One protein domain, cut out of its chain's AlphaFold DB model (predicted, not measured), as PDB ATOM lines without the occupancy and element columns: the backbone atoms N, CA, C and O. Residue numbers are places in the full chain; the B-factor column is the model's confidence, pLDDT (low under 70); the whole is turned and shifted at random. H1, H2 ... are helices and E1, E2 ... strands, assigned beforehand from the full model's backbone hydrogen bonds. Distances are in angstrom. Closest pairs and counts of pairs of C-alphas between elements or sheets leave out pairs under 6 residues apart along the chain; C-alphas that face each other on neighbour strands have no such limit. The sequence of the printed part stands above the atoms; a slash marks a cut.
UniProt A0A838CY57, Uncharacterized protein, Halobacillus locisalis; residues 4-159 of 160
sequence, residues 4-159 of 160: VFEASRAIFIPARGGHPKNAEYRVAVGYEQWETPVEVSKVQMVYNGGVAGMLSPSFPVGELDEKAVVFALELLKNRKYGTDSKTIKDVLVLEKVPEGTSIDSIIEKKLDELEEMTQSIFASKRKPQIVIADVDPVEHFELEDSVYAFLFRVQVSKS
ATOM      1  N   VAL A   4     106.109 104.004 158.198       74.19
ATOM      2  CA  VAL A   4     106.593 103.106 157.138       74.19
ATOM      3  C   VAL A   4     105.695 102.975 155.902       74.19
ATOM      4  O   VAL A   4     104.657 102.334 155.933       74.19
ATOM      5  N   PHE A   5     106.170 103.520 154.782       86.38
ATOM      6  CA  PHE A   5     105.663 103.166 153.459       86.38
ATOM      7  C   PHE A   5     106.001 101.702 153.147       86.38
ATOM      8  O   PHE A   5     107.180 101.335 153.096       86.38
ATOM      9  N   GLU A   6     104.977 100.889 152.908       88.62
ATOM     10  CA  GLU A   6     105.099  99.492 152.496       88.62
ATOM     11  C   GLU A   6     104.814  99.384 151.000       88.62
ATOM     12  O   GLU A   6     103.668  99.438 150.556       88.62
ATOM     13  N   ALA A   7     105.877  99.265 150.205       90.56
ATOM     14  CA  ALA A   7     105.757  99.135 148.759       90.56
ATOM     15  C   ALA A   7     105.190  97.762 148.378       90.56
ATOM     16  O   ALA A   7     105.744  96.741 148.775       90.56
ATOM     17  N   SER A   8     104.145  97.753 147.553       92.00
ATOM     18  CA  SER A   8     103.542  96.538 146.988       92.00
ATOM     19  C   SER A   8     104.019  96.246 145.568       92.00
ATOM     20  O   SER A   8     103.918  95.121 145.102       92.00
ATOM     21  N   ARG A   9     104.486  97.263 144.842       94.94
ATOM     22  CA  ARG A   9     105.115  97.108 143.528       94.94
ATOM     23  C   ARG A   9     105.959  98.324 143.204       94.94
ATOM     24  O   ARG A   9     105.595  99.446 143.564       94.94
ATOM     25  N   ALA A  10     107.080  98.104 142.534       96.94
ATOM     26  CA  ALA A  10     107.970  99.165 142.102       96.94
ATOM     27  C   ALA A  10     108.534  98.910 140.704       96.94
ATOM     28  O   ALA A  10     108.750  97.764 140.310       96.94
ATOM     29  N   ILE A  11     108.799 100.010 140.005       97.94
ATOM     30  CA  ILE A  11     109.574 100.095 138.771       97.94
ATOM     31  C   ILE A  11     110.733 101.053 139.041       97.94
ATOM     32  O   ILE A  11     110.579 102.074 139.721       97.94
ATOM     33  N   PHE A  12     111.906 100.712 138.531       97.44
ATOM     34  CA  PHE A  12     113.104 101.528 138.648       97.44
ATOM     35  C   PHE A  12     113.453 102.145 137.303       97.44
ATOM     36  O   PHE A  12     113.213 101.544 136.265       97.44
ATOM     37  N   ILE A  13     114.023 103.339 137.324       97.50
ATOM     38  CA  ILE A  13     114.410 104.083 136.127       97.50
ATOM     39  C   ILE A  13     115.857 104.527 136.329       97.50
ATOM     40  O   ILE A  13     116.109 105.277 137.278       97.50
ATOM     41  N   PRO A  14     116.814 104.093 135.493       96.38
ATOM     42  CA  PRO A  14     118.172 104.620 135.535       96.38
ATOM     43  C   PRO A  14     118.147 106.131 135.300       96.38
ATOM     44  O   PRO A  14     117.586 106.590 134.306       96.38
ATOM     45  N   ALA A  15     118.720 106.903 136.222       93.88
ATOM     46  CA  ALA A  15     118.720 108.358 136.120       93.88
ATOM     47  C   ALA A  15     119.720 108.821 135.052       93.88
ATOM     48  O   ALA A  15     120.838 108.299 134.970       93.88
ATOM     49  N   ARG A  16     119.342 109.817 134.248       87.19
ATOM     50  CA  ARG A  16     120.163 110.362 133.163       87.19
ATOM     51  C   ARG A  16     120.708 111.731 133.551       87.19
ATOM     52  O   ARG A  16     119.992 112.573 134.072       87.19
ATOM     53  N   GLY A  17     121.978 111.973 133.217       72.25
ATOM     54  CA  GLY A  17     122.609 113.295 133.292       72.25
ATOM     55  C   GLY A  17     122.828 113.841 134.713       72.25
ATOM     56  O   GLY A  17     121.931 113.886 135.542       72.25
ATOM     57  N   GLY A  18     124.048 114.295 135.017       79.50
ATOM     58  CA  GLY A  18     124.373 115.044 136.247       79.50
ATOM     59  C   GLY A  18     124.303 114.271 137.576       79.50
ATOM     60  O   GLY A  18     124.933 114.685 138.549       79.50
ATOM     61  N   HIS A  19     123.594 113.143 137.635       85.56
ATOM     62  CA  HIS A  19     123.571 112.263 138.794       85.56
ATOM     63  C   HIS A  19     124.849 111.407 138.897       85.56
ATOM     64  O   HIS A  19     125.459 111.062 137.881       85.56
ATOM     65  N   PRO A  20     125.266 111.028 140.123       89.31
ATOM     66  CA  PRO A  20     126.332 110.053 140.322       89.31
ATOM     67  C   PRO A  20     126.045 108.727 139.607       89.31
ATOM     68  O   PRO A  20     124.888 108.358 139.404       89.31
ATOM     69  N   LYS A  21     127.105 107.975 139.289       90.25
ATOM     70  CA  LYS A  21     126.982 106.639 138.690       90.25
ATOM     71  C   LYS A  21     126.039 105.756 139.522       90.25
ATOM     72  O   LYS A  21     126.059 105.809 140.752       90.25
ATOM     73  N   ASN A  22     125.257 104.922 138.835       91.69
ATOM     74  CA  ASN A  22     124.289 103.993 139.424       91.69
ATOM     75  C   ASN A  22     123.152 104.668 140.218       91.69
ATOM     76  O   ASN A  22     122.621 104.081 141.169       91.69
ATOM     77  N   ALA A  23     122.824 105.915 139.880       93.81
ATOM     78  CA  ALA A  23     121.638 106.581 140.391       93.81
ATOM     79  C   ALA A  23     120.391 106.111 139.639       93.81
ATOM     80  O   ALA A  23     120.415 105.912 138.425       93.81
ATOM     81  N   GLU A  24     119.294 105.957 140.370       95.81
ATOM     82  CA  GLU A  24     118.005 105.560 139.817       95.81
ATOM     83  C   GLU A  24     116.875 106.302 140.516       95.81
ATOM     84  O   GLU A  24     116.978 106.677 141.688       95.81
ATOM     85  N   TYR A  25     115.757 106.434 139.819       95.69
ATOM     86  CA  TYR A  25     114.470 106.714 140.429       95.69
ATOM     87  C   TYR A  25     113.773 105.395 140.729       95.69
ATOM     88  O   TYR A  25     113.724 104.493 139.896       95.69
ATOM     89  N   ARG A  26     113.195 105.283 141.918       96.06
ATOM     90  CA  ARG A  26     112.271 104.213 142.281       96.06
ATOM     91  C   ARG A  26     110.872 104.790 142.320       96.06
ATOM     92  O   ARG A  26     110.571 105.589 143.206       96.06
ATOM     93  N   VAL A  27     110.030 104.354 141.397       97.00
ATOM     94  CA  VAL A  27     108.601 104.656 141.382       97.00
ATOM     95  C   VAL A  27     107.883 103.454 141.976       97.00
ATOM     96  O   VAL A  27     108.080 102.329 141.526       97.00
ATOM     97  N   ALA A  28     107.097 103.657 143.028       95.94
ATOM     98  CA  ALA A  28     106.440 102.573 143.745       95.94
ATOM     99  C   ALA A  28     104.992 102.917 144.091       95.94
ATOM    100  O   ALA A  28     104.681 104.066 144.387       95.94
ATOM    101  N   VAL A  29     104.134 101.899 144.118       95.81
ATOM    102  CA  VAL A  29     102.792 101.962 144.709       95.81
ATOM    103  C   VAL A  29     102.765 101.050 145.926       95.81
ATOM    104  O   VAL A  29     103.368  99.973 145.928       95.81
ATOM    105  N   GLY A  30     102.097 101.492 146.980       93.81
ATOM    106  CA  GLY A  30     102.002 100.755 148.230       93.81
ATOM    107  C   GLY A  30     101.110 101.469 149.226       93.81
ATOM    108  O   GLY A  30     100.401 102.401 148.860       93.81
ATOM    109  N   TYR A  31     101.174 101.061 150.486       94.00
ATOM    110  CA  TYR A  31     100.365 101.653 151.543       94.00
ATOM    111  C   TYR A  31     101.229 102.500 152.469       94.00
ATOM    112  O   TYR A  31     102.342 102.118 152.835       94.00
ATOM    113  N   GLU A  32     100.717 103.663 152.852       92.69
ATOM    114  CA  GLU A  32     101.316 104.497 153.888       92.69
ATOM    115  C   GLU A  32     100.305 104.707 155.015       92.69
ATOM    116  O   GLU A  32      99.111 104.915 154.778       92.69
ATOM    117  N   GLN A  33     100.778 104.620 156.259       90.88
ATOM    118  CA  GLN A  33      99.928 104.837 157.422       90.88
ATOM    119  C   GLN A  33      99.743 106.338 157.650       90.88
ATOM    120  O   GLN A  33     100.629 107.007 158.195       90.88
ATOM    121  N   TRP A  34      98.577 106.853 157.268       88.25
ATOM    122  CA  TRP A  34      98.095 108.173 157.674       88.25
ATOM    123  C   TRP A  34      97.215 107.999 158.927       88.25
ATOM    124  O   TRP A  34      97.617 107.289 159.854       88.25
ATOM    125  N   GLU A  35      96.020 108.591 158.991       91.12
ATOM    126  CA  GLU A  35      95.025 108.216 160.013       91.12
ATOM    127  C   GLU A  35      94.507 106.790 159.772       91.12
ATOM    128  O   GLU A  35      94.458 105.970 160.689       91.12
ATOM    129  N   THR A  36      94.240 106.465 158.509       90.25
ATOM    130  CA  THR A  36      93.999 105.110 158.002       90.25
ATOM    131  C   THR A  36      95.051 104.758 156.946       90.25
ATOM    132  O   THR A  36      95.648 105.669 156.368       90.25
ATOM    133  N   PRO A  37      95.302 103.468 156.663       91.50
ATOM    134  CA  PRO A  37      96.129 103.078 155.526       91.50
ATOM    135  C   PRO A  37      95.554 103.636 154.220       91.50
ATOM    136  O   PRO A  37      94.368 103.458 153.940       91.50
ATOM    137  N   VAL A  38      96.394 104.299 153.427       93.75
ATOM    138  CA  VAL A  38      96.028 104.829 152.106       93.75
ATOM    139  C   VAL A  38      96.986 104.257 151.071       93.75
ATOM    140  O   VAL A  38      98.195 104.220 151.301       93.75
ATOM    141  N   GLU A  39      96.448 103.799 149.938       93.81
ATOM    142  CA  GLU A  39      97.269 103.427 148.786       93.81
ATOM    143  C   GLU A  39      97.847 104.706 148.167       93.81
ATOM    144  O   GLU A  39      97.113 105.599 147.741       93.81
ATOM    145  N   VAL A  40      99.170 104.810 148.140       94.50
ATOM    146  CA  VAL A  40      99.899 105.977 147.646       94.50
ATOM    147  C   VAL A  40     100.920 105.561 146.600       94.50
ATOM    148  O   VAL A  40     101.471 104.458 146.625       94.50
ATOM    149  N   SER A  41     101.198 106.481 145.681       94.81
ATOM    150  CA  SER A  41     102.359 106.394 144.798       94.81
ATOM    151  C   SER A  41     103.505 107.207 145.387       94.81
ATOM    152  O   SER A  41     103.287 108.297 145.915       94.81
ATOM    153  N   LYS A  42     104.729 106.695 145.289       93.06
ATOM    154  CA  LYS A  42     105.921 107.330 145.844       93.06
ATOM    155  C   LYS A  42     107.075 107.230 144.864       93.06
ATOM    156  O   LYS A  42     107.385 106.147 144.373       93.06
ATOM    157  N   VAL A  43     107.727 108.361 144.622       95.00
ATOM    158  CA  VAL A  43     108.980 108.440 143.867       95.00
ATOM    159  C   VAL A  43     110.108 108.685 144.861       95.00
ATOM    160  O   VAL A  43     109.969 109.499 145.775       95.00
ATOM    161  N   GLN A  44     111.206 107.949 144.736       94.56
ATOM    162  CA  GLN A  44     112.355 108.051 145.635       94.56
ATOM    163  C   GLN A  44     113.656 107.953 144.845       94.56
ATOM    164  O   GLN A  44     113.733 107.192 143.884       94.56
ATOM    165  N   MET A  45     114.698 108.659 145.287       94.44
ATOM    166  CA  MET A  45     116.042 108.443 144.753       94.44
ATOM    167  C   MET A  45     116.628 107.136 145.274       94.44
ATOM    168  O   MET A  45     116.435 106.758 146.434       94.44
ATOM    169  N   VAL A  46     117.406 106.481 144.427       93.62
ATOM    170  CA  VAL A  46     118.208 105.309 144.749       93.62
ATOM    171  C   VAL A  46     119.634 105.586 144.309       93.62
ATOM    172  O   VAL A  46     119.873 105.994 143.179       93.62
ATOM    173  N   TYR A  47     120.591 105.351 145.201       92.56
ATOM    174  CA  TYR A  47     122.013 105.452 144.891       92.56
ATOM    175  C   TYR A  47     122.690 104.139 145.244       92.56
ATOM    176  O   TYR A  47     122.561 103.659 146.372       92.56
ATOM    177  N   ASN A  48     123.403 103.550 144.280       90.81
ATOM    178  CA  ASN A  48     124.086 102.264 144.452       90.81
ATOM    179  C   ASN A  48     123.159 101.181 145.048       90.81
ATOM    180  O   ASN A  48     123.527 100.430 145.956       90.81
ATOM    181  N   GLY A  49     121.913 101.130 144.563       88.81
ATOM    182  CA  GLY A  49     120.891 100.174 145.000       88.81
ATOM    183  C   GLY A  49     120.284 100.429 146.387       88.81
ATOM    184  O   GLY A  49     119.505  99.601 146.859       88.81
ATOM    185  N   GLY A  50     120.623 101.535 147.058       89.94
ATOM    186  CA  GLY A  50     120.023 101.950 148.329       89.94
ATOM    187  C   GLY A  50     119.060 103.126 148.160       89.94
ATOM    188  O   GLY A  50     119.425 104.138 147.570       89.94
ATOM    189  N   VAL A  51     117.842 103.018 148.703       90.44
ATOM    190  CA  VAL A  51     116.848 104.108 148.688       90.44
ATOM    191  C   VAL A  51     117.303 105.251 149.601       90.44
ATOM    192  O   VAL A  51     117.478 105.062 150.806       90.44
ATOM    193  N   ALA A  52     117.441 106.453 149.049       87.94
ATOM    194  CA  ALA A  52     117.799 107.661 149.784       87.94
ATOM    195  C   ALA A  52     116.544 108.369 150.315       87.94
ATOM    196  O   ALA A  52     116.037 109.315 149.722       87.94
ATOM    197  N   GLY A  53     116.036 107.904 151.460       76.31
ATOM    198  CA  GLY A  53     114.739 108.335 152.000       76.31
ATOM    199  C   GLY A  53     114.615 109.809 152.416       76.31
ATOM    200  O   GLY A  53     113.495 110.272 152.595       76.31
ATOM    201  N   MET A  54     115.724 110.541 152.578       79.00
ATOM    202  CA  MET A  54     115.717 111.959 152.984       79.00
ATOM    203  C   MET A  54     115.861 112.939 151.815       79.00
ATOM    204  O   MET A  54     115.705 114.142 152.010       79.00
ATOM    205  N   LEU A  55     116.184 112.449 150.618       81.12
ATOM    206  CA  LEU A  55     116.365 113.293 149.444       81.12
ATOM    207  C   LEU A  55     115.072 113.310 148.638       81.12
ATOM    208  O   LEU A  55     114.512 112.260 148.318       81.12
ATOM    209  N   SER A  56     114.604 114.514 148.315       82.25
ATOM    210  CA  SER A  56     113.491 114.666 147.381       82.25
ATOM    211  C   SER A  56     113.970 114.248 145.991       82.25
ATOM    212  O   SER A  56     115.053 114.678 145.585       82.25
ATOM    213  N   PRO A  57     113.218 113.405 145.267       85.81
ATOM    214  CA  PRO A  57     113.563 113.095 143.893       85.81
ATOM    215  C   PRO A  57     113.467 114.362 143.045       85.81
ATOM    216  O   PRO A  57     112.519 115.137 143.165       85.81
ATOM    217  N   SER A  58     114.458 114.553 142.188       85.81
ATOM    218  CA  SER A  58     114.500 115.625 141.203       85.81
ATOM    219  C   SER A  58     114.925 115.032 139.872       85.81
ATOM    220  O   SER A  58     115.898 114.281 139.826       85.81
ATOM    221  N   PHE A  59     114.223 115.394 138.811       87.56
ATOM    222  CA  PHE A  59     114.534 115.018 137.436       87.56
ATOM    223  C   PHE A  59     114.603 116.290 136.582       87.56
ATOM    224  O   PHE A  59     113.946 117.281 136.923       87.56
ATOM    225  N   PRO A  60     115.412 116.313 135.511       88.06
ATOM    226  CA  PRO A  60     115.468 117.459 134.616       88.06
ATOM    227  C   PRO A  60     114.109 117.699 133.937       88.06
ATOM    228  O   PRO A  60     113.485 116.768 133.428       88.06
ATOM    229  N   VAL A  61     113.657 118.953 133.943       89.12
ATOM    230  CA  VAL A  61     112.349 119.353 133.400       89.12
ATOM    231  C   VAL A  61     112.332 119.180 131.883       89.12
ATOM    232  O   VAL A  61     113.222 119.681 131.199       89.12
ATOM    233  N   GLY A  62     111.303 118.513 131.359       87.88
ATOM    234  CA  GLY A  62     111.103 118.278 129.928       87.88
ATOM    235  C   GLY A  62     111.964 117.162 129.329       87.88
ATOM    236  O   GLY A  62     111.819 116.849 128.145       87.88
ATOM    237  N   GLU A  63     112.833 116.541 130.126       92.50
ATOM    238  CA  GLU A  63     113.714 115.466 129.676       92.50
ATOM    239  C   GLU A  63     113.075 114.082 129.840       92.50
ATOM    240  O   GLU A  63     112.010 113.897 130.437       92.50
ATOM    241  N   LEU A  64     113.751 113.069 129.295       94.81
ATOM    242  CA  LEU A  64     113.257 111.690 129.295       94.81
ATOM    243  C   LEU A  64     113.063 111.110 130.703       94.81
ATOM    244  O   LEU A  64     112.207 110.248 130.868       94.81
ATOM    245  N   ASP A  65     113.786 111.601 131.708       93.94
ATOM    246  CA  ASP A  65     113.648 111.151 133.098       93.94
ATOM    247  C   ASP A  65     112.279 111.508 133.683       93.94
ATOM    248  O   ASP A  65     111.627 110.661 134.294       93.94
ATOM    249  N   GLU A  66     111.803 112.734 133.444       93.94
ATOM    250  CA  GLU A  66     110.460 113.159 133.850       93.94
ATOM    251  C   GLU A  66     109.398 112.293 133.168       93.94
ATOM    252  O   GLU A  66     108.531 111.718 133.834       93.94
ATOM    253  N   LYS A  67     109.512 112.130 131.841       95.44
ATOM    254  CA  LYS A  67     108.598 111.294 131.050       95.44
ATOM    255  C   LYS A  67     108.592 109.844 131.544       95.44
ATOM    256  O   LYS A  67     107.528 109.246 131.665       95.44
ATOM    257  N   ALA A  68     109.757 109.292 131.884       96.56
ATOM    258  CA  ALA A  68     109.890 107.926 132.376       96.56
ATOM    259  C   ALA A  68     109.213 107.747 133.737       96.56
ATOM    260  O   ALA A  68     108.522 106.752 133.951       96.56
ATOM    261  N   VAL A  69     109.372 108.712 134.651       95.94
ATOM    262  CA  VAL A  69     108.728 108.677 135.973       95.94
ATOM    263  C   VAL A  69     107.208 108.732 135.838       95.94
ATOM    264  O   VAL A  69     106.512 107.946 136.483       95.94
ATOM    265  N   VAL A  70     106.690 109.614 134.978       95.19
ATOM    266  CA  VAL A  70     105.250 109.712 134.704       95.19
ATOM    267  C   VAL A  70     104.727 108.414 134.088       95.19
ATOM    268  O   VAL A  70     103.756 107.849 134.592       95.19
ATOM    269  N   PHE A  71     105.408 107.881 133.074       96.88
ATOM    270  CA  PHE A  71     104.992 106.641 132.424       96.88
ATOM    271  C   PHE A  71     105.057 105.435 133.375       96.88
ATOM    272  O   PHE A  71     104.143 104.616 133.409       96.88
ATOM    273  N   ALA A  72     106.068 105.349 134.245       97.44
ATOM    274  CA  ALA A  72     106.136 104.310 135.274       97.44
ATOM    275  C   ALA A  72     104.972 104.386 136.275       97.44
ATOM    276  O   ALA A  72     104.473 103.347 136.709       97.44
ATOM    277  N   LEU A  73     104.508 105.590 136.641       95.88
ATOM    278  CA  LEU A  73     103.309 105.749 137.477       95.88
ATOM    279  C   LEU A  73     102.060 105.210 136.771       95.88
ATOM    280  O   LEU A  73     101.207 104.608 137.419       95.88
ATOM    281  N   GLU A  74     101.943 105.407 135.459       95.31
ATOM    282  CA  GLU A  74     100.844 104.863 134.656       95.31
ATOM    283  C   GLU A  74     100.913 103.340 134.552       95.31
ATOM    284  O   GLU A  74      99.921 102.666 134.842       95.31
ATOM    285  N   LEU A  75     102.094 102.791 134.251       96.06
ATOM    286  CA  LEU A  75     102.324 101.347 134.248       96.06
ATOM    287  C   LEU A  75     101.961 100.740 135.600       96.06
ATOM    288  O   LEU A  75     101.250  99.748 135.642       96.06
ATOM    289  N   LEU A  76     102.351 101.359 136.714       95.31
ATOM    290  CA  LEU A  76     102.008 100.861 138.043       95.31
ATOM    291  C   LEU A  76     100.523 101.001 138.387       95.31
ATOM    292  O   LEU A  76     100.070 100.300 139.287       95.31
ATOM    293  N   LYS A  77      99.727 101.853 137.735       90.25
ATOM    294  CA  LYS A  77      98.259 101.812 137.907       90.25
ATOM    295  C   LYS A  77      97.679 100.548 137.277       90.25
ATOM    296  O   LYS A  77      96.716  99.981 137.799       90.25
ATOM    297  N   ASN A  78      98.301 100.064 136.206       84.44
ATOM    298  CA  ASN A  78      98.010  98.770 135.619       84.44
ATOM    299  C   ASN A  78      98.702  97.661 136.434       84.44
ATOM    300  O   ASN A  78      99.910  97.461 136.371       84.44
ATOM    301  N   ARG A  79      97.927  96.895 137.211       77.19
ATOM    302  CA  ARG A  79      98.443  95.881 138.157       77.19
ATOM    303  C   ARG A  79      99.269  94.742 137.520       77.19
ATOM    304  O   ARG A  79      99.724  93.870 138.250       77.19
ATOM    305  N   LYS A  80      99.449  94.740 136.194       86.81
ATOM    306  CA  LYS A  80     100.329  93.838 135.439       86.81
ATOM    307  C   LYS A  80     101.825  94.118 135.667       86.81
ATOM    308  O   LYS A  80     102.616  93.189 135.537       86.81
ATOM    309  N   TYR A  81     102.214  95.356 135.986       92.88
ATOM    310  CA  TYR A  81     103.624  95.776 136.002       92.88
ATOM    311  C   TYR A  81     104.164  96.089 137.400       92.88
ATOM    312  O   TYR A  81     103.419  96.476 138.306       92.88
ATOM    313  N   GLY A  82     105.487  95.992 137.541       92.75
ATOM    314  CA  GLY A  82     106.203  96.224 138.785       92.75
ATOM    315  C   GLY A  82     106.256  94.984 139.673       92.75
ATOM    316  O   GLY A  82     105.473  94.045 139.545       92.75
ATOM    317  N   THR A  83     107.189  94.999 140.622       93.06
ATOM    318  CA  THR A  83     107.411  93.886 141.556       93.06
ATOM    319  C   THR A  83     107.700  94.388 142.970       93.06
ATOM    320  O   THR A  83     108.204  95.499 143.156       93.06
ATOM    321  N   ASP A  84     107.358  93.592 143.981       90.44
ATOM    322  CA  ASP A  84     107.761  93.742 145.386       90.44
ATOM    323  C   ASP A  84     108.940  92.834 145.772       90.44
ATOM    324  O   ASP A  84     109.400  92.847 146.920       90.44
ATOM    325  N   SER A  85     109.442  92.044 144.822       90.38
ATOM    326  CA  SER A  85     110.515  91.097 145.070       90.38
ATOM    327  C   SER A  85     111.795  91.794 145.529       90.38
ATOM    328  O   SER A  85     112.147  92.896 145.110       90.38
ATOM    329  N   LYS A  86     112.545  91.103 146.391       85.56
ATOM    330  CA  LYS A  86     113.874  91.543 146.840       85.56
ATOM    331  C   LYS A  86     114.989  91.142 145.876       85.56
ATOM    332  O   LYS A  86     116.104  91.643 146.008       85.56
ATOM    333  N   THR A  87     114.709  90.205 144.975       87.38
ATOM    334  CA  THR A  87     115.676  89.623 144.032       87.38
ATOM    335  C   THR A  87     115.311  89.890 142.580       87.38
ATOM    336  O   THR A  87     116.128  89.622 141.712       87.38
ATOM    337  N   ILE A  88     114.113  90.409 142.313       92.12
ATOM    338  CA  ILE A  88     113.656  90.788 140.977       92.12
ATOM    339  C   ILE A  88     113.390  92.285 140.982       92.12
ATOM    340  O   ILE A  88     112.901  92.836 141.969       92.12
ATOM    341  N   LYS A  89     113.720  92.937 139.877       93.75
ATOM    342  CA  LYS A  89     113.554  94.365 139.683       93.75
ATOM    343  C   LYS A  89     113.053  94.623 138.273       93.75
ATOM    344  O   LYS A  89     113.723  94.265 137.313       93.75
ATOM    345  N   ASP A  90     111.915  95.291 138.159       96.94
ATOM    346  CA  ASP A  90     111.470  95.815 136.873       96.94
ATOM    347  C   ASP A  90     112.159  97.170 136.634       96.94
ATOM    348  O   ASP A  90     112.142  98.047 137.507       96.94
ATOM    349  N   VAL A  91     112.796  97.323 135.475       97.81
ATOM    350  CA  VAL A  91     113.566  98.508 135.084       97.81
ATOM    351  C   VAL A  91     112.999  99.083 133.793       97.81
ATOM    352  O   VAL A  91     112.910  98.389 132.787       97.81
ATOM    353  N   LEU A  92     112.615 100.355 133.824       98.19
ATOM    354  CA  LEU A  92     112.072 101.094 132.693       98.19
ATOM    355  C   LEU A  92     113.132 102.040 132.130       98.19
ATOM    356  O   LEU A  92     113.682 102.872 132.853       98.19
ATOM    357  N   VAL A  93     113.371 101.951 130.825       97.44
ATOM    358  CA  VAL A  93     114.288 102.827 130.091       97.44
ATOM    359  C   VAL A  93     113.527 103.488 128.951       97.44
ATOM    360  O   VAL A  93     112.961 102.797 128.113       97.44
ATOM    361  N   LEU A  94     113.522 104.820 128.896       96.25
ATOM    362  CA  LEU A  94     112.993 105.561 127.748       96.25
ATOM    363  C   LEU A  94     114.132 105.972 126.828       96.25
ATOM    364  O   LEU A  94     115.078 106.588 127.297       96.25
ATOM    365  N   GLU A  95     114.033 105.709 125.531       95.50
ATOM    366  CA  GLU A  95     115.058 106.071 124.551       95.50
ATOM    367  C   GLU A  95     114.435 106.770 123.345       95.50
ATOM    368  O   GLU A  95     113.351 106.398 122.904       95.50
ATOM    369  N   LYS A  96     115.124 107.777 122.796       94.88
ATOM    370  CA  LYS A  96     114.765 108.317 121.479       94.88
ATOM    371  C   LYS A  96     115.342 107.388 120.425       94.88
ATOM    372  O   LYS A  96     116.553 107.189 120.388       94.88
ATOM    373  N   VAL A  97     114.484 106.840 119.579       94.44
ATOM    374  CA  VAL A  97     114.855 105.873 118.549       94.44
ATOM    375  C   VAL A  97     114.971 106.605 117.213       94.44
ATOM    376  O   VAL A  97     113.957 107.069 116.693       94.44
ATOM    377  N   PRO A  98     116.184 106.756 116.650       92.25
ATOM    378  CA  PRO A  98     116.344 107.360 115.334       92.25
ATOM    379  C   PRO A  98     115.660 106.516 114.260       92.25
ATOM    380  O   PRO A  98     115.678 105.283 114.326       92.25
ATOM    381  N   GLU A  99     115.124 107.176 113.238       89.88
ATOM    382  CA  GLU A  99     114.492 106.506 112.103       89.88
ATOM    383  C   GLU A  99     115.441 105.475 111.462       89.88
ATOM    384  O   GLU A  99     116.633 105.726 111.278       89.88
ATOM    385  N   GLY A 100     114.912 104.285 111.160       90.00
ATOM    386  CA  GLY A 100     115.684 103.169 110.605       90.00
ATOM    387  C   GLY A 100     116.496 102.362 111.627       90.00
ATOM    388  O   GLY A 100     117.119 101.371 111.247       90.00
ATOM    389  N   THR A 101     116.477 102.731 112.911       93.75
ATOM    390  CA  THR A 101     117.099 101.924 113.973       93.75
ATOM    391  C   THR A 101     116.190 100.755 114.343       93.75
ATOM    392  O   THR A 101     115.006 100.944 114.609       93.75
ATOM    393  N   SER A 102     116.743  99.539 114.385       95.00
ATOM    394  CA  SER A 102     115.987  98.363 114.821       95.00
ATOM    395  C   SER A 102     115.744  98.400 116.328       95.00
ATOM    396  O   SER A 102     116.681  98.588 117.107       95.00
ATOM    397  N   ILE A 103     114.502  98.145 116.736       94.50
ATOM    398  CA  ILE A 103     114.115  98.015 118.142       94.50
ATOM    399  C   ILE A 103     114.920  96.913 118.845       94.50
ATOM    400  O   ILE A 103     115.405  97.135 119.952       94.50
ATOM    401  N   ASP A 104     115.161  95.788 118.171       95.25
ATOM    402  CA  ASP A 104     115.934  94.672 118.730       95.25
ATOM    403  C   ASP A 104     117.371  95.091 119.064       95.25
ATOM    404  O   ASP A 104     117.877  94.780 120.138       95.25
ATOM    405  N   SER A 105     117.997  95.903 118.203       95.00
ATOM    406  CA  SER A 105     119.358  96.407 118.448       95.00
ATOM    407  C   SER A 105     119.438  97.340 119.660       95.00
ATOM    408  O   SER A 105     120.459  97.411 120.344       95.00
ATOM    409  N   ILE A 106     118.349  98.058 119.951       95.75
ATOM    410  CA  ILE A 106     118.256  98.910 121.137       95.75
ATOM    411  C   ILE A 106     118.062  98.047 122.374       95.75
ATOM    412  O   ILE A 106     118.720  98.297 123.381       95.75
ATOM    413  N   ILE A 107     117.197  97.035 122.291       96.25
ATOM    414  CA  ILE A 107     116.980  96.073 123.369       96.25
ATOM    415  C   ILE A 107     118.310  95.422 123.754       96.25
ATOM    416  O   ILE A 107     118.697  95.551 124.909       96.25
ATOM    417  N   GLU A 108     119.041  94.834 122.804       95.88
ATOM    418  CA  GLU A 108     120.349  94.199 123.046       95.88
ATOM    419  C   GLU A 108     121.322  95.148 123.754       95.88
ATOM    420  O   GLU A 108     121.842  94.834 124.821       95.88
ATOM    421  N   LYS A 109     121.477  96.368 123.231       95.81
ATOM    422  CA  LYS A 109     122.337  97.379 123.854       95.81
ATOM    423  C   LYS A 109     121.915  97.706 125.292       95.81
ATOM    424  O   LYS A 109     122.764  97.941 126.150       95.81
ATOM    425  N   LYS A 110     120.610  97.791 125.563       95.81
ATOM    426  CA  LYS A 110     120.099  98.101 126.905       95.81
ATOM    427  C   LYS A 110     120.213  96.926 127.867       95.81
ATOM    428  O   LYS A 110     120.383  97.182 129.056       95.81
ATOM    429  N   LEU A 111     120.171  95.686 127.384       94.69
ATOM    430  CA  LEU A 111     120.471  94.511 128.200       94.69
ATOM    431  C   LEU A 111     121.896  94.603 128.753       94.69
ATOM    432  O   LEU A 111     122.063  94.613 129.975       94.69
ATOM    433  N   ASP A 112     122.882  94.827 127.880       93.75
ATOM    434  CA  ASP A 112     124.289  94.971 128.274       93.75
ATOM    435  C   ASP A 112     124.488  96.118 129.286       93.75
ATOM    436  O   ASP A 112     125.084  95.938 130.351       93.75
ATOM    437  N   GLU A 113     123.930  97.305 129.005       94.44
ATOM    438  CA  GLU A 113     124.027  98.469 129.902       94.44
ATOM    439  C   GLU A 113     123.441  98.179 131.301       94.44
ATOM    440  O   GLU A 113     123.997  98.602 132.322       94.44
ATOM    441  N   LEU A 114     122.309  97.468 131.368       94.44
ATOM    442  CA  LEU A 114     121.635  97.135 132.624       94.44
ATOM    443  C   LEU A 114     122.361  96.038 133.407       94.44
ATOM    444  O   LEU A 114     122.413  96.112 134.643       94.44
ATOM    445  N   GLU A 115     122.944  95.055 132.727       92.50
ATOM    446  CA  GLU A 115     123.807  94.050 133.345       92.50
ATOM    447  C   GLU A 115     125.033  94.705 133.986       92.50
ATOM    448  O   GLU A 115     125.273  94.531 135.188       92.50
ATOM    449  N   GLU A 116     125.760  95.527 133.227       92.00
ATOM    450  CA  GLU A 116     126.941  96.249 133.709       92.00
ATOM    451  C   GLU A 116     126.610  97.149 134.904       92.00
ATOM    452  O   GLU A 116     127.319  97.164 135.921       92.00
ATOM    453  N   MET A 117     125.507  97.896 134.812       92.31
ATOM    454  CA  MET A 117     125.036  98.750 135.897       92.31
ATOM    455  C   MET A 117     124.709  97.930 137.147       92.31
ATOM    456  O   MET A 117     125.117  98.294 138.257       92.31
ATOM    457  N   THR A 118     124.013  96.805 136.988       89.94
ATOM    458  CA  THR A 118     123.658  95.923 138.105       89.94
ATOM    459  C   THR A 118     124.914  95.367 138.767       89.94
ATOM    460  O   THR A 118     125.077  95.497 139.982       89.94
ATOM    461  N   GLN A 119     125.861  94.838 137.994       89.06
ATOM    462  CA  GLN A 119     127.139  94.362 138.523       89.06
ATOM    463  C   GLN A 119     127.895  95.479 139.263       89.06
ATOM    464  O   GLN A 119     128.367  95.274 140.386       89.06
ATOM    465  N   SER A 120     127.936  96.693 138.701       89.06
ATOM    466  CA  SER A 120     128.581  97.850 139.330       89.06
ATOM    467  C   SER A 120     127.941  98.222 140.672       89.06
ATOM    468  O   SER A 120     128.664  98.493 141.636       89.06
ATOM    469  N   ILE A 121     126.607  98.192 140.771       87.88
ATOM    470  CA  ILE A 121     125.878  98.438 142.021       87.88
ATOM    471  C   ILE A 121     126.332  97.460 143.103       87.88
ATOM    472  O   ILE A 121     126.662  97.882 144.212       87.88
ATOM    473  N   PHE A 122     126.371  96.162 142.809       83.62
ATOM    474  CA  PHE A 122     126.715  95.145 143.807       83.62
ATOM    475  C   PHE A 122     128.208  95.098 144.141       83.62
ATOM    476  O   PHE A 122     128.549  94.860 145.303       83.62
ATOM    477  N   ALA A 123     129.085  95.415 143.186       83.38
ATOM    478  CA  ALA A 123     130.517  95.579 143.428       83.38
ATOM    479  C   ALA A 123     130.816  96.771 144.355       83.38
ATOM    480  O   ALA A 123     131.723  96.700 145.181       83.38
ATOM    481  N   SER A 124     130.027  97.847 144.264       79.12
ATOM    482  CA  SER A 124     130.200  99.057 145.085       79.12
ATOM    483  C   SER A 124     129.742  98.910 146.545       79.12
ATOM    484  O   SER A 124     129.991  99.791 147.373       79.12
ATOM    485  N   LYS A 125     129.053  97.815 146.898       77.56
ATOM    486  CA  LYS A 125     128.537  97.615 148.259       77.56
ATOM    487  C   LYS A 125     129.678  97.368 149.242       77.56
ATOM    488  O   LYS A 125     130.676  96.733 148.930       77.56
ATOM    489  N   ARG A 126     129.461  97.766 150.504       66.81
ATOM    490  CA  ARG A 126     130.415  97.588 151.621       66.81
ATOM    491  C   ARG A 126     130.946  96.152 151.764       66.81
ATOM    492  O   ARG A 126     132.055  95.956 152.247       66.81
ATOM    493  N   LYS A 127     130.139  95.160 151.387       67.94
ATOM    494  CA  LYS A 127     130.565  93.776 151.164       67.94
ATOM    495  C   LYS A 127     130.258  93.449 149.700       67.94
ATOM    496  O   LYS A 127     129.088  93.165 149.423       67.94
ATOM    497  N   PRO A 128     131.246  93.544 148.795       67.44
ATOM    498  CA  PRO A 128     131.054  93.220 147.390       67.44
ATOM    499  C   PRO A 128     130.517  91.796 147.266       67.44
ATOM    500  O   PRO A 128     130.988  90.886 147.949       67.44
ATOM    501  N   GLN A 129     129.490  91.619 146.445       67.31
ATOM    502  CA  GLN A 129     128.926  90.309 146.142       67.31
ATOM    503  C   GLN A 129     129.069  90.084 144.649       67.31
ATOM    504  O   GLN A 129     128.694  90.955 143.865       67.31
ATOM    505  N   ILE A 130     129.591  88.916 144.274       64.06
ATOM    506  CA  ILE A 130     129.459  88.444 142.902       64.06
ATOM    507  C   ILE A 130     127.984  88.100 142.732       64.06
ATOM    508  O   ILE A 130     127.443  87.232 143.424       64.06
ATOM    509  N   VAL A 131     127.322  88.848 141.862       73.50
ATOM    510  CA  VAL A 131     125.930  88.620 141.509       73.50
ATOM    511  C   VAL A 131     125.846  88.262 140.042       73.50
ATOM    512  O   VAL A 131     126.553  88.841 139.222       73.50
ATOM    513  N   ILE A 132     124.972  87.314 139.738       73.06
ATOM    514  CA  ILE A 132     124.533  87.070 138.372       73.06
ATOM    515  C   ILE A 132     123.287  87.931 138.199       73.06
ATOM    516  O   ILE A 132     122.319  87.775 138.955       73.06
ATOM    517  N   ALA A 133     123.379  88.888 137.281       80.56
ATOM    518  CA  ALA A 133     122.252  89.668 136.806       80.56
ATOM    519  C   ALA A 133     121.759  88.994 135.529       80.56
ATOM    520  O   ALA A 133     122.520  88.893 134.577       80.56
ATOM    521  N   ASP A 134     120.534  88.494 135.563       89.38
ATOM    522  CA  ASP A 134     119.825  87.992 134.390       89.38
ATOM    523  C   ASP A 134     118.829  89.076 133.984       89.38
ATOM    524  O   ASP A 134     118.050  89.530 134.834       89.38
ATOM    525  N   VAL A 135     118.930  89.581 132.756       94.38
ATOM    526  CA  VAL A 135     118.119  90.706 132.286       94.38
ATOM    527  C   VAL A 135     117.298  90.257 131.092       94.38
ATOM    528  O   VAL A 135     117.835  89.954 130.035       94.38
ATOM    529  N   ASP A 136     115.980  90.281 131.253       94.50
ATOM    530  CA  ASP A 136     115.041  89.896 130.206       94.50
ATOM    531  C   ASP A 136     114.223  91.100 129.729       94.50
ATOM    532  O   ASP A 136     113.708  91.865 130.559       94.50
ATOM    533  N   PRO A 137     114.013  91.275 128.412       95.69
ATOM    534  CA  PRO A 137     113.009  92.208 127.923       95.69
ATOM    535  C   PRO A 137     111.608  91.688 128.277       95.69
ATOM    536  O   PRO A 137     111.261  90.540 128.009       95.69
ATOM    537  N   VAL A 138     110.780  92.543 128.874       94.94
ATOM    538  CA  VAL A 138     109.392  92.213 129.239       94.94
ATOM    539  C   VAL A 138     108.433  92.702 128.164       94.94
ATOM    540  O   VAL A 138     107.608  91.943 127.664       94.94
ATOM    541  N   GLU A 139     108.506  93.992 127.847       95.69
ATOM    542  CA  GLU A 139     107.599  94.658 126.916       95.69
ATOM    543  C   GLU A 139     108.235  95.975 126.457       95.69
ATOM    544  O   GLU A 139     109.059  96.556 127.169       95.69
ATOM    545  N   HIS A 140     107.848  96.464 125.283       95.88
ATOM    546  CA  HIS A 140     108.196  97.807 124.836       95.88
ATOM    547  C   HIS A 140     106.949  98.550 124.365       95.88
ATOM    548  O   HIS A 140     105.973  97.939 123.931       95.88
ATOM    549  N   PHE A 141     106.991  99.874 124.459       95.94
ATOM    550  CA  PHE A 141     105.887 100.760 124.122       95.94
ATOM    551  C   PHE A 141     106.413 101.894 123.258       95.94
ATOM    552  O   PHE A 141     107.398 102.541 123.615       95.94
ATOM    553  N   GLU A 142     105.748 102.146 122.140       95.19
ATOM    554  CA  GLU A 142     105.963 103.365 121.374       95.19
ATOM    555  C   GLU A 142     105.222 104.519 122.055       95.19
ATOM    556  O   GLU A 142     104.031 104.421 122.360       95.19
ATOM    557  N   LEU A 143     105.951 105.596 122.330       93.56
ATOM    558  CA  LEU A 143     105.436 106.862 122.833       93.56
ATOM    559  C   LEU A 143     105.555 107.927 121.727       93.56
ATOM    560  O   LEU A 143     105.978 107.662 120.602       93.56
ATOM    561  N   GLU A 144     105.181 109.161 122.046       91.50
ATOM    562  CA  GLU A 144     105.274 110.293 121.120       91.50
ATOM    563  C   GLU A 144     106.734 110.645 120.761       91.50
ATOM    564  O   GLU A 144     107.674 110.327 121.494       91.50
ATOM    565  N   ASP A 145     106.926 111.346 119.639       89.00
ATOM    566  CA  ASP A 145     108.222 111.879 119.186       89.00
ATOM    567  C   ASP A 145     109.338 110.828 119.012       89.00
ATOM    568  O   ASP A 145     110.503 111.084 119.338       89.00
ATOM    569  N   SER A 146     108.988 109.631 118.526       92.81
ATOM    570  CA  SER A 146     109.923 108.504 118.357       92.81
ATOM    571  C   SER A 146     110.614 108.093 119.664       92.81
ATOM    572  O   SER A 146     111.725 107.558 119.661       92.81
ATOM    573  N   VAL A 147     109.977 108.364 120.804       95.56
ATOM    574  CA  VAL A 147     110.426 107.876 122.104       95.56
ATOM    575  C   VAL A 147     109.830 106.497 122.326       95.56
ATOM    576  O   VAL A 147     108.632 106.303 122.181       95.56
ATOM    577  N   TYR A 148     110.659 105.546 122.728       97.06
ATOM    578  CA  TYR A 148     110.224 104.206 123.092       97.06
ATOM    579  C   TYR A 148     110.521 103.959 124.560       97.06
ATOM    580  O   TYR A 148     111.578 104.337 125.065       97.06
ATOM    581  N   ALA A 149     109.585 103.317 125.244       97.50
ATOM    582  CA  ALA A 149     109.754 102.839 126.601       97.50
ATOM    583  C   ALA A 149     110.012 101.334 126.582       97.50
ATOM    584  O   ALA A 149     109.214 100.570 126.050       97.50
ATOM    585  N   PHE A 150     111.106 100.911 127.198       97.94
ATOM    586  CA  PHE A 150     111.533  99.523 127.289       97.94
ATOM    587  C   PHE A 150     111.466  99.074 128.739       97.94
ATOM    588  O   PHE A 150     112.121  99.660 129.605       97.94
ATOM    589  N   LEU A 151     110.659  98.053 129.007       97.94
ATOM    590  CA  LEU A 151     110.556  97.440 130.318       97.94
ATOM    591  C   LEU A 151     111.384  96.159 130.338       97.94
ATOM    592  O   LEU A 151     111.139  95.240 129.562       97.94
ATOM    593  N   PHE A 152     112.321  96.094 131.272       97.88
ATOM    594  CA  PHE A 152     113.188  94.951 131.510       97.88
ATOM    595  C   PHE A 152     112.926  94.364 132.886       97.88
ATOM    596  O   PHE A 152     112.551  95.078 133.819       97.88
ATOM    597  N   ARG A 153     113.183  93.071 133.032       96.62
ATOM    598  CA  ARG A 153     113.191  92.377 134.310       96.62
ATOM    599  C   ARG A 153     114.610  91.952 134.623       96.62
ATOM    600  O   ARG A 153     115.177  91.129 133.929       96.62
ATOM    601  N   VAL A 154     115.156  92.514 135.694       94.94
ATOM    602  CA  VAL A 154     116.475  92.171 136.219       94.94
ATOM    603  C   VAL A 154     116.291  91.227 137.398       94.94
ATOM    604  O   VAL A 154     115.740  91.616 138.433       94.94
ATOM    605  N   GLN A 155     116.775  89.999 137.275       92.38
ATOM    606  CA  GLN A 155     116.864  89.046 138.369       92.38
ATOM    607  C   GLN A 155     118.298  88.990 138.895       92.38
ATOM    608  O   GLN A 155     119.248  88.731 138.166       92.38
ATOM    609  N   VAL A 156     118.454  89.210 140.198       86.81
ATOM    610  CA  VAL A 156     119.743  89.147 140.884       86.81
ATOM    611  C   VAL A 156     119.806  87.874 141.712       86.81
ATOM    612  O   VAL A 156     119.040  87.692 142.663       86.81
ATOM    613  N   SER A 157     120.781  87.026 141.407       83.62
ATOM    614  CA  SER A 157     121.136  85.871 142.229       83.62
ATOM    615  C   SER A 157     122.560  86.010 142.764       83.62
ATOM    616  O   SER A 157     123.410  86.676 142.173       83.62
ATOM    617  N   LYS A 158     122.827  85.429 143.939       74.19
ATOM    618  CA  LYS A 158     124.188  85.376 144.484       74.19
ATOM    619  C   LYS A 158     124.942  84.259 143.777       74.19
ATOM    620  O   LYS A 158     124.441  83.139 143.743       74.19
ATOM    621  N   SER A 159     126.138  84.556 143.275       62.28
ATOM    622  CA  SER A 159     127.072  83.509 142.871       62.28
ATOM    623  C   SER A 159     127.460  82.717 144.124       62.28
ATOM    624  O   SER A 159     127.852  83.307 145.137       62.28
TER     625      SER A 159
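Overview. This is residues 4 to 159 of the 160 residues of an uncharacterized protein of Halobacillus locisalis (UniProt A0A838CY57). A strongly twisted sheet of six strands curls round helix H1 on one face, while the long helix H2 packs on the opposite face, over E5 and E6. The hairpin E2 and E3 reaches out at one end of the longest axis, and the link from E4 to H2 lies at the other. The printed part has 156 residues, in the order E1 E2 E3 H1 E4 H2 E5 E6; the mixed sheet runs E3 E2 E1 E4 E6 E5, with E1 and E4 parallel and the other neighbours antiparallel. The class is mixed, helices and strands, and the whole is compact, with a radius of gyration of the C-alphas of 15.6 A and spans of 54 by 38 by 31 A.

Arrangement. E1, residues 6 to 14, E2, residues 23 to 33, and E3, residues 37 to 47, form a meander, each strand the antiparallel neighbour of the one before; N 11 and O 27 are 2.9 A apart, and N 28 and O 42 are 2.8 A apart. These strands bend by 74 degrees at residue 9, 72 degrees at residue 30 and 63 degrees at residue 40. H1, residues 64 to 77, is on the sheet; its closest C-alphas to E1 are those of Ala 72 and Ile 11, 6.5 A. E4, residues 88 to 96, is parallel to E1, with N 12 and O 90 at 2.9 A; the closest C-alphas of H1 and E4 are those of Ala 68 and Leu 94, 6.1 A. E3, H1 and E4 make a split strand-helix-strand unit, two strands running the same way with others between them, its crossover left-handed. H2, residues 103 to 123, is on the opposite face from H1, giving three layers, helices on both faces of a sheet; H1 and H2 are apart. The closest C-alphas of H2 and E5, residues 131 to 142, are those of Glu 115 and Ala 133, 5.8 A. E4, H2 and E5 make a second split unit, right-handed. E6, residues 147 to 158, is antiparallel to E4, with N 91 and O 152 at 2.8 A, and forms a hairpin with E5, with N 136 and O 153 at 2.9 A. In H1 and H2 every O i to N i+4 pair is within hydrogen-bond range.

Along the chain. E1, 22.0 A long, begins at C-alpha 6, (105.099, 99.492, 152.496). E2 measures 27.6 A, E3 28.1 A, H1 19.9 A and E4 26.2 A. H2, 30.2 A, begins at C-alpha 103, (114.115, 98.015, 118.142). E5 measures 32.0 A, and E6, 34.6 A, ends at C-alpha 158, (124.188, 85.376, 144.484).

Size, cuts and confidence. The two C-alphas farthest apart, those of Glu 35 and Gly 100, are 53.8 A apart. The printed part has no cut, and the link from E3 to H1, residues 48 to 63, is long. Mean pLDDT of the printed part is 90.5; residues 126 to 130 and residue 159 are under 70.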